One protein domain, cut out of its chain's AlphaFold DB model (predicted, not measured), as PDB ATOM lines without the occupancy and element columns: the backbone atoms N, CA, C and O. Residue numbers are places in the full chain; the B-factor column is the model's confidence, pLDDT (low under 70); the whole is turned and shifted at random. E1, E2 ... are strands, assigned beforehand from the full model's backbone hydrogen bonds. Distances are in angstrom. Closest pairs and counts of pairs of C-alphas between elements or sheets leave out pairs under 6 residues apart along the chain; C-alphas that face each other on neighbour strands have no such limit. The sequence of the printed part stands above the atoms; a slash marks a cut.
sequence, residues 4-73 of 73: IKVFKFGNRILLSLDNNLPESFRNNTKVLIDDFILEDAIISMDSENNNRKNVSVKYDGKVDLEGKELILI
ATOM      1  N   ILE A   4     198.836  -9.310 230.038       86.38
ATOM      2  CA  ILE A   4     197.608  -9.437 230.832       86.38
ATOM      3  C   ILE A   4     196.720  -8.208 230.656       86.38
ATOM      4  O   ILE A   4     195.492  -8.299 230.699       86.38
ATOM      5  N   LYS A   5     197.333  -7.030 230.527       83.62
ATOM      6  CA  LYS A   5     196.608  -5.766 230.437       83.62
ATOM      7  C   LYS A   5     197.354  -4.790 229.553       83.62
ATOM      8  O   LYS A   5     198.577  -4.708 229.618       83.62
ATOM      9  N   VAL A   6     196.586  -4.010 228.800       83.56
ATOM     10  CA  VAL A   6     197.098  -2.932 227.965       83.56
ATOM     11  C   VAL A   6     196.383  -1.627 228.283       83.56
ATOM     12  O   VAL A   6     195.174  -1.612 228.513       83.56
ATOM     13  N   PHE A   7     197.134  -0.530 228.297       84.31
ATOM     14  CA  PHE A   7     196.603   0.822 228.396       84.31
ATOM     15  C   PHE A   7     197.393   1.768 227.487       84.31
ATOM     16  O   PHE A   7     198.619   1.830 227.566       84.31
ATOM     17  N   LYS A   8     196.710   2.526 226.626       83.19
ATOM     18  CA  LYS A   8     197.352   3.521 225.758       83.19
ATOM     19  C   LYS A   8     197.418   4.870 226.466       83.19
ATOM     20  O   LYS A   8     196.394   5.394 226.893       83.19
ATOM     21  N   PHE A   9     198.606   5.461 226.529       81.88
ATOM     22  CA  PHE A   9     198.818   6.810 227.045       81.88
ATOM     23  C   PHE A   9     199.626   7.630 226.035       81.88
ATOM     24  O   PHE A   9     200.849   7.514 225.941       81.88
ATOM     25  N   GLY A  10     198.930   8.443 225.237       85.69
ATOM     26  CA  GLY A  10     199.552   9.225 224.171       85.69
ATOM     27  C   GLY A  10     200.297   8.339 223.165       85.69
ATOM     28  O   GLY A  10     199.692   7.493 222.506       85.69
ATOM     29  N   ASN A  11     201.614   8.539 223.057       87.31
ATOM     30  CA  ASN A  11     202.507   7.789 222.165       87.31
ATOM     31  C   ASN A  11     203.160   6.562 222.825       87.31
ATOM     32  O   ASN A  11     204.106   6.002 222.266       87.31
ATOM     33  N   ARG A  12     202.695   6.150 224.009       87.38
ATOM     34  CA  ARG A  12     203.189   4.963 224.709       87.38
ATOM     35  C   ARG A  12     202.061   3.999 225.028       87.38
ATOM     36  O   ARG A  12     200.912   4.390 225.230       87.38
ATOM     37  N   ILE A  13     202.423   2.730 225.104       88.19
ATOM     38  CA  ILE A  13     201.557   1.646 225.547       88.19
ATOM     39  C   ILE A  13     202.109   1.150 226.876       88.19
ATOM     40  O   ILE A  13     203.284   0.800 226.959       88.19
ATOM     41  N   LEU A  14     201.285   1.135 227.915       88.50
ATOM     42  CA  LEU A  14     201.585   0.466 229.171       88.50
ATOM     43  C   LEU A  14     201.054  -0.966 229.101       88.50
ATOM     44  O   LEU A  14     199.875  -1.186 228.823       88.50
ATOM     45  N   LEU A  15     201.934  -1.921 229.363       88.19
ATOM     46  CA  LEU A  15     201.675  -3.349 229.347       88.19
ATOM     47  C   LEU A  15     201.911  -3.905 230.748       88.19
ATOM     48  O   LEU A  15     202.969  -3.678 231.335       88.19
ATOM     49  N   SER A  16     200.951  -4.664 231.262       88.75
ATOM     50  CA  SER A  16     201.164  -5.526 232.424       88.75
ATOM     51  C   SER A  16     201.399  -6.947 231.940       88.75
ATOM     52  O   SER A  16     200.593  -7.481 231.178       88.75
ATOM     53  N   LEU A  17     202.494  -7.548 232.387       88.69
ATOM     54  CA  LEU A  17     202.937  -8.875 231.983       88.69
ATOM     55  C   LEU A  17     202.560  -9.934 233.020       88.69
ATOM     56  O   LEU A  17     202.434  -9.651 234.213       88.69
ATOM     57  N   ASP A  18     202.436 -11.178 232.565       90.06
ATOM     58  CA  ASP A  18     202.217 -12.341 233.431       90.06
ATOM     59  C   ASP A  18     203.382 -12.615 234.386       90.06
ATOM     60  O   ASP A  18     203.189 -12.921 235.572       90.06
ATOM     61  N   ASN A  19     204.595 -12.385 233.897       89.62
ATOM     62  CA  ASN A  19     205.843 -12.612 234.603       89.62
ATOM     63  C   ASN A  19     206.713 -11.354 234.644       89.62
ATOM     64  O   ASN A  19     206.556 -10.432 233.846       89.62
ATOM     65  N   ASN A  20     207.652 -11.323 235.591       90.00
ATOM     66  CA  ASN A  20     208.618 -10.231 235.693       90.00
ATOM     67  C   ASN A  20     209.567 -10.250 234.498       90.00
ATOM     68  O   ASN A  20     210.024 -11.314 234.076       90.00
ATOM     69  N   LEU A  21     209.949  -9.061 234.034       89.50
ATOM     70  CA  LEU A  21     211.113  -8.925 233.172       89.50
ATOM     71  C   LEU A  21     212.367  -9.442 233.902       89.50
ATOM     72  O   LEU A  21     212.536  -9.165 235.098       89.50
ATOM     73  N   PRO A  22     213.268 -10.149 233.196       89.69
ATOM     74  CA  PRO A  22     214.472 -10.734 233.788       89.69
ATOM     75  C   PRO A  22     215.363  -9.637 234.355       89.69
ATOM     76  O   PRO A  22     215.486  -8.601 233.711       89.69
ATOM     77  N   GLU A  23     215.999  -9.824 235.516       88.62
ATOM     78  CA  GLU A  23     216.783  -8.778 236.215       88.62
ATOM     79  C   GLU A  23     217.782  -8.033 235.315       88.62
ATOM     80  O   GLU A  23     217.950  -6.822 235.437       88.62
ATOM     81  N   SER A  24     218.350  -8.730 234.331       89.12
ATOM     82  CA  SER A  24     219.258  -8.188 233.315       89.12
ATOM     83  C   SER A  24     218.628  -7.190 232.331       89.12
ATOM     84  O   SER A  24     219.358  -6.492 231.625       89.12
ATOM     85  N   PHE A  25     217.298  -7.107 232.265       89.38
ATOM     86  CA  PHE A  25     216.560  -6.193 231.399       89.38
ATOM     87  C   PHE A  25     216.897  -4.734 231.719       89.38
ATOM     88  O   PHE A  25     216.934  -4.335 232.884       89.38
ATOM     89  N   ARG A  26     217.103  -3.925 230.677       88.62
ATOM     90  CA  ARG A  26     217.439  -2.502 230.791       88.62
ATOM     91  C   ARG A  26     216.379  -1.655 230.104       88.62
ATOM     92  O   ARG A  26     215.847  -2.048 229.071       88.62
ATOM     93  N   ASN A  27     216.104  -0.483 230.663       91.25
ATOM     94  CA  ASN A  27     215.219   0.489 230.026       91.25
ATOM     95  C   ASN A  27     215.783   0.950 228.675       91.25
ATOM     96  O   ASN A  27     216.988   0.856 228.435       91.25
ATOM     97  N   ASN A  28     214.898   1.461 227.816       93.00
ATOM     98  CA  ASN A  28     215.210   1.936 226.466       93.00
ATOM     99  C   ASN A  28     215.799   0.836 225.568       93.00
ATOM    100  O   ASN A  28     216.614   1.100 224.685       93.00
ATOM    101  N   THR A  29     215.388  -0.412 225.802       91.75
ATOM    102  CA  THR A  29     215.756  -1.561 224.969       91.75
ATOM    103  C   THR A  29     214.535  -2.144 224.268       91.75
ATOM    104  O   THR A  29     213.413  -1.662 224.434       91.75
ATOM    105  N   LYS A  30     214.759  -3.171 223.447       91.38
ATOM    106  CA  LYS A  30     213.687  -3.951 222.833       91.38
ATOM    107  C   LYS A  30     213.213  -5.029 223.793       91.38
ATOM    108  O   LYS A  30     214.019  -5.604 224.524       91.38
ATOM    109  N   VAL A  31     211.932  -5.360 223.740       88.56
ATOM    110  CA  VAL A  31     211.362  -6.467 224.509       88.56
ATOM    111  C   VAL A  31     210.536  -7.367 223.598       88.56
ATOM    112  O   VAL A  31     209.774  -6.872 222.776       88.56
ATOM    113  N   LEU A  32     210.715  -8.683 223.731       87.62
ATOM    114  CA  LEU A  32     209.897  -9.686 223.050       87.62
ATOM    115  C   LEU A  32     208.759 -10.122 223.980       87.62
ATOM    116  O   LEU A  32     209.016 -10.695 225.045       87.62
ATOM    117  N   ILE A  33     207.516  -9.845 223.595       85.06
ATOM    118  CA  ILE A  33     206.309 -10.176 224.361       85.06
ATOM    119  C   ILE A  33     205.259 -10.692 223.381       85.06
ATOM    120  O   ILE A  33     204.999 -10.014 222.397       85.06
ATOM    121  N   ASP A  34     204.681 -11.868 223.640       78.69
ATOM    122  CA  ASP A  34     203.713 -12.521 222.738       78.69
ATOM    123  C   ASP A  34     204.157 -12.512 221.261       78.69
ATOM    124  O   ASP A  34     203.415 -12.116 220.376       78.69
ATOM    125  N   ASP A  35     205.414 -12.896 221.004       79.88
ATOM    126  CA  ASP A  35     206.054 -12.899 219.677       79.88
ATOM    127  C   ASP A  35     206.237 -11.517 219.011       79.88
ATOM    128  O   ASP A  35     206.785 -11.414 217.910       79.88
ATOM    129  N   PHE A  36     205.905 -10.429 219.712       79.19
ATOM    130  CA  PHE A  36     206.117  -9.056 219.259       79.19
ATOM    131  C   PHE A  36     207.394  -8.452 219.823       79.19
ATOM    132  O   PHE A  36     207.618  -8.433 221.034       79.19
ATOM    133  N   ILE A  37     208.211  -7.889 218.933       86.62
ATOM    134  CA  ILE A  37     209.348  -7.056 219.317       86.62
ATOM    135  C   ILE A  37     208.846  -5.625 219.474       86.62
ATOM    136  O   ILE A  37     208.505  -4.962 218.496       86.62
ATOM    137  N   LEU A  38     208.825  -5.153 220.714       87.25
ATOM    138  CA  LEU A  38     208.398  -3.809 221.075       87.25
ATOM    139  C   LEU A  38     209.618  -2.951 221.407       87.25
ATOM    140  O   LEU A  38     210.545  -3.394 222.087       87.25
ATOM    141  N   GLU A  39     209.610  -1.719 220.912       90.19
ATOM    142  CA  GLU A  39     210.739  -0.792 220.994       90.19
ATOM    143  C   GLU A  39     210.626   0.154 222.196       90.19
ATOM    144  O   GLU A  39     209.530   0.481 222.666       90.19
ATOM    145  N   ASP A  40     211.784   0.655 222.637       90.44
ATOM    146  CA  ASP A  40     211.913   1.658 223.701       90.44
ATOM    147  C   ASP A  40     211.149   1.271 224.980       90.44
ATOM    148  O   ASP A  40     210.369   2.043 225.540       90.44
ATOM    149  N   ALA A  41     211.342   0.031 225.422       90.31
ATOM    150  CA  ALA A  41     210.677  -0.537 226.579       90.31
ATOM    151  C   ALA A  41     211.284  -0.017 227.894       90.31
ATOM    152  O   ALA A  41     212.502  -0.007 228.083       90.31
ATOM    153  N   ILE A  42     210.429   0.422 228.817       91.44
ATOM    154  CA  ILE A  42     210.792   1.061 230.087       91.44
ATOM    155  C   ILE A  42     210.021   0.378 231.212       91.44
ATOM    156  O   ILE A  42     208.791   0.346 231.192       91.44
ATOM    157  N   ILE A  43     210.726  -0.136 232.218       89.00
ATOM    158  CA  ILE A  43     210.093  -0.666 233.427       89.00
ATOM    159  C   ILE A  43     209.378   0.481 234.136       89.00
ATOM    160  O   ILE A  43     209.994   1.479 234.508       89.00
ATOM    161  N   SER A  44     208.075   0.317 234.327       81.62
ATOM    162  CA  SER A  44     207.247   1.233 235.103       81.62
ATOM    163  C   SER A  44     207.164   0.666 236.517       81.62
ATOM    164  O   SER A  44     206.491  -0.335 236.738       81.62
ATOM    165  N   MET A  45     207.934   1.232 237.449       74.50
ATOM    166  CA  MET A  45     207.876   0.828 238.855       74.50
ATOM    167  C   MET A  45     206.765   1.601 239.555       74.50
ATOM    168  O   MET A  45     206.748   2.830 239.512       74.50
ATOM    169  N   ASP A  46     205.878   0.877 240.227       65.56
ATOM    170  CA  ASP A  46     204.974   1.474 241.202       65.56
ATOM    171  C   ASP A  46     205.776   1.665 242.499       65.56
ATOM    172  O   ASP A  46     206.510   0.762 242.901       65.56
ATOM    173  N   SER A  47     205.668   2.830 243.144       55.59
ATOM    174  CA  SER A  47     206.549   3.297 244.235       55.59
ATOM    175  C   SER A  47     206.697   2.358 245.446       55.59
ATOM    176  O   SER A  47     207.565   2.577 246.284       55.59
ATOM    177  N   GLU A  48     205.866   1.322 245.545       56.88
ATOM    178  CA  GLU A  48     205.819   0.372 246.660       56.88
ATOM    179  C   GLU A  48     206.207  -1.060 246.263       56.88
ATOM    180  O   GLU A  48     206.209  -1.956 247.105       56.88
ATOM    181  N   ASN A  49     206.533  -1.313 244.989       60.44
ATOM    182  CA  ASN A  49     206.751  -2.667 244.500       60.44
ATOM    183  C   ASN A  49     207.917  -2.733 243.507       60.44
ATOM    184  O   ASN A  49     207.851  -2.188 242.407       60.44
ATOM    185  N   ASN A  50     208.945  -3.525 243.831       66.75
ATOM    186  CA  ASN A  50     210.052  -3.868 242.917       66.75
ATOM    187  C   ASN A  50     209.608  -4.815 241.780       66.75
ATOM    188  O   ASN A  50     210.404  -5.573 241.221       66.75
ATOM    189  N   ASN A  51     208.317  -4.826 241.458       75.81
ATOM    190  CA  ASN A  51     207.721  -5.780 240.551       75.81
ATOM    191  C   ASN A  51     207.903  -5.297 239.110       75.81
ATOM    192  O   ASN A  51     207.297  -4.323 238.672       75.81
ATOM    193  N   ARG A  52     208.738  -5.996 238.342       86.12
ATOM    194  CA  ARG A  52     209.129  -5.610 236.971       86.12
ATOM    195  C   ARG A  52     208.130  -6.136 235.934       86.12
ATOM    196  O   ARG A  52     208.531  -6.606 234.872       86.12
ATOM    197  N   LYS A  53     206.838  -6.126 236.287       89.00
ATOM    198  CA  LYS A  53     205.724  -6.634 235.462       89.00
ATOM    199  C   LYS A  53     205.082  -5.567 234.600       89.00
ATOM    200  O   LYS A  53     204.451  -5.906 233.609       89.00
ATOM    201  N   ASN A  54     205.212  -4.305 234.984       89.44
ATOM    202  CA  ASN A  54     204.664  -3.199 234.220       89.44
ATOM    203  C   ASN A  54     205.769  -2.629 233.335       89.44
ATOM    204  O   ASN A  54     206.829  -2.219 233.816       89.44
ATOM    205  N   VAL A  55     205.531  -2.622 232.029       90.31
ATOM    206  CA  VAL A  55     206.461  -2.090 231.038       90.31
ATOM    207  C   VAL A  55     205.734  -1.124 230.128       90.31
ATOM    208  O   VAL A  55     204.637  -1.387 229.648       90.31
ATOM    209  N   SER A  56     206.351   0.018 229.889       91.00
ATOM    210  CA  SER A  56     205.882   0.991 228.927       91.00
ATOM    211  C   SER A  56     206.704   0.870 227.656       91.00
ATOM    212  O   SER A  56     207.926   0.945 227.730       91.00
ATOM    213  N   VAL A  57     206.067   0.750 226.500       90.12
ATOM    214  CA  VAL A  57     206.722   0.669 225.184       90.12
ATOM    215  C   VAL A  57     206.265   1.817 224.289       90.12
ATOM    216  O   VAL A  57     205.215   2.423 224.528       90.12
ATOM    217  N   LYS A  58     207.043   2.137 223.255       89.44
ATOM    218  CA  LYS A  58     206.647   3.150 222.271       89.44
ATOM    219  C   LYS A  58     205.535   2.609 221.369       89.44
ATOM    220  O   LYS A  58     205.642   1.511 220.838       89.44
ATOM    221  N   TYR A  59     204.484   3.402 221.178       80.81
ATOM    222  CA  TYR A  59     203.439   3.126 220.196       80.81
ATOM    223  C   TYR A  59     203.960   3.489 218.802       80.81
ATOM    224  O   TYR A  59     204.255   4.657 218.535       80.81
ATOM    225  N   ASP A  60     204.089   2.502 217.920       76.69
ATOM    226  CA  ASP A  60     204.590   2.674 216.550       76.69
ATOM    227  C   ASP A  60     203.470   2.749 215.495       76.69
ATOM    228  O   ASP A  60     203.751   2.849 214.303       76.69
ATOM    229  N   GLY A  61     202.205   2.740 215.932       69.25
ATOM    230  CA  GLY A  61     201.041   2.834 215.053       69.25
ATOM    231  C   GLY A  61     200.564   1.512 214.460       69.25
ATOM    232  O   GLY A  61     199.570   1.540 213.741       69.25
ATOM    233  N   LYS A  62     201.224   0.383 214.750       63.28
ATOM    234  CA  LYS A  62     200.903  -0.911 214.124       63.28
ATOM    235  C   LYS A  62     199.950  -1.797 214.924       63.28
ATOM    236  O   LYS A  62     199.479  -2.791 214.391       63.28
ATOM    237  N   VAL A  63     199.684  -1.470 216.189       62.78
ATOM    238  CA  VAL A  63     198.907  -2.344 217.080       62.78
ATOM    239  C   VAL A  63     197.560  -1.722 217.427       62.78
ATOM    240  O   VAL A  63     197.532  -0.594 217.931       62.78
ATOM    241  N   ASP A  64     196.467  -2.451 217.186       56.12
ATOM    242  CA  ASP A  64     195.148  -2.078 217.689       56.12
ATOM    243  C   ASP A  64     195.047  -2.423 219.173       56.12
ATOM    244  O   ASP A  64     195.521  -3.464 219.632       56.12
ATOM    245  N   LEU A  65     194.454  -1.512 219.936       57.66
ATOM    246  CA  LEU A  65     194.349  -1.601 221.392       57.66
ATOM    247  C   LEU A  65     192.892  -1.619 221.854       57.66
ATOM    248  O   LEU A  65     192.590  -1.168 222.962       57.66
ATOM    249  N   GLU A  66     191.982  -2.135 221.031       48.56
ATOM    250  CA  GLU A  66     190.622  -2.435 221.460       48.56
ATOM    251  C   GLU A  66     190.506  -3.874 221.975       48.56
ATOM    252  O   GLU A  66     190.610  -4.845 221.237       48.56
ATOM    253  N   GLY A  67     190.230  -4.012 223.277       46.62
ATOM    254  CA  GLY A  67     189.678  -5.255 223.819       46.62
ATOM    255  C   GLY A  67     190.692  -6.341 224.192       46.62
ATOM    256  O   GLY A  67     190.586  -7.470 223.740       46.62
ATOM    257  N   LYS A  68     191.578  -6.033 225.146       50.75
ATOM    258  CA  LYS A  68     192.322  -6.987 226.006       50.75
ATOM    259  C   LYS A  68     193.479  -7.799 225.415       50.75
ATOM    260  O   LYS A  68     194.187  -8.402 226.215       50.75
ATOM    261  N   GLU A  69     193.778  -7.741 224.128       55.00
ATOM    262  CA  GLU A  69     194.964  -8.398 223.555       55.00
ATOM    263  C   GLU A  69     195.639  -7.445 222.554       55.00
ATOM    264  O   GLU A  69     194.960  -6.616 221.952       55.00
ATOM    265  N   LEU A  70     196.976  -7.486 222.415       60.72
ATOM    266  CA  LEU A  70     197.637  -6.799 221.297       60.72
ATOM    267  C   LEU A  70     197.202  -7.520 220.017       60.72
ATOM    268  O   LEU A  70     197.722  -8.590 219.712       60.72
ATOM    269  N   ILE A  71     196.251  -6.948 219.283       53.00
ATOM    270  CA  ILE A  71     195.859  -7.441 217.964       53.00
ATOM    271  C   ILE A  71     196.570  -6.549 216.942       53.00
ATOM    272  O   ILE A  71     196.333  -5.343 216.876       53.00
ATOM    273  N   LEU A  72     197.509  -7.119 216.184       46.72
ATOM    274  CA  LEU A  72     198.078  -6.439 215.017       46.72
ATOM    275  C   LEU A  72     197.004  -6.338 213.926       46.72
ATOM    276  O   LEU A  72     196.351  -7.340 213.627       46.72
ATOM    277  N   ILE A  73     196.863  -5.147 213.336       43.97
ATOM    278  CA  ILE A  73     196.083  -4.912 212.109       43.97
ATOM    279  C   ILE A  73     196.983  -5.153 210.896       43.97
ATOM    280  O   ILE A  73     198.147  -4.687 210.935       43.97
TER     281      ILE A  73
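What this domain is: This is residues 4 to 73 of the 73 residues of an uncharacterized protein of Gemella sp. GH3 (UniProt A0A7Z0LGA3). A single strongly twisted sheet of five antiparallel strands makes the core, folded where its longest strand, E4, bends sharply, with E3 and the first part of E4 turned away from E1, E2 and E5. The loop of residues 44 to 53 lies at one end of the long axis, and residues 59 to 73, a tail with no named element that folds back on itself, lie at the other. The printed part has 70 residues with five named strands, E1 to E5 along the chain, and no named helix; the sheet's order is E1, E2, E5, E4, E3. The class is all strand, though under half of the residues, 30 of 70, are in named elements. The whole is compact, with a radius of gyration of the C-alphas of 11.5 A, and elongated in outline, spanning 33 by 21 by 21 A.

How they stand to each other: E5, residues 54 to 58, is an inner strand and the antiparallel neighbour of E2, residues 12 to 17, at 148 degrees between directions; C-alphas 14 and 56 face each other at 4.3 A, and N 15 and O 55 are within hydrogen-bond range at 2.8 A. E2 forms a hairpin with edge strand E1, residues 4 to 9, at 165 degrees; C-alphas 8 and 13 face each other at 4.6 A, and N 7 and O 14 are 2.9 A apart. E5 also forms a hairpin with E4, residues 36 to 43, at 116 degrees; C-alphas 57 and 41 face each other at 4.4 A, and N 42 and O 56 are 2.8 A apart. E4 bends by 83 degrees at residue 40, and its pairing is staggered: residues 36 to 41 pair with E3, residues 29 to 33, and residues 42 to 43 with E5. E3, the other edge strand, forms a hairpin with E4 at 124 degrees; C-alphas 37 and 32 face each other at 4.6 A, and N 38 and O 31 are 2.8 A apart. E3, E4 and E5 make a meander, each strand the antiparallel neighbour of the one before. With E2 they make a Greek key, a meander of three whose last strand, E5, is the antiparallel neighbour of E2. E1 and E3 are apart; E2 and E3 are only just apart, their closest C-alphas 8.4 A from each other.

Where its parts are: E1 begins at C-alpha 4 (197.608, -9.437, 230.832) and is 16.7 A long; E2 measures 15.6 A. E3 measures 12.8 A, E4 16.9 A and E5 13.7 A, the last ending at C-alpha 58 (206.647, 3.150, 222.271).

The domain as a whole: The C-alphas of Glu 48 and Ile 73, the two farthest apart, are 36.3 A from each other. The printed part has no cut. The link from E2 to E3, 11 residues, is long. Residues 63 to 64 pair with residues 71 to 72, antiparallel. The mean pLDDT of the printed part is 79.1, with residues 46 to 50 and 61 to 73 under 70.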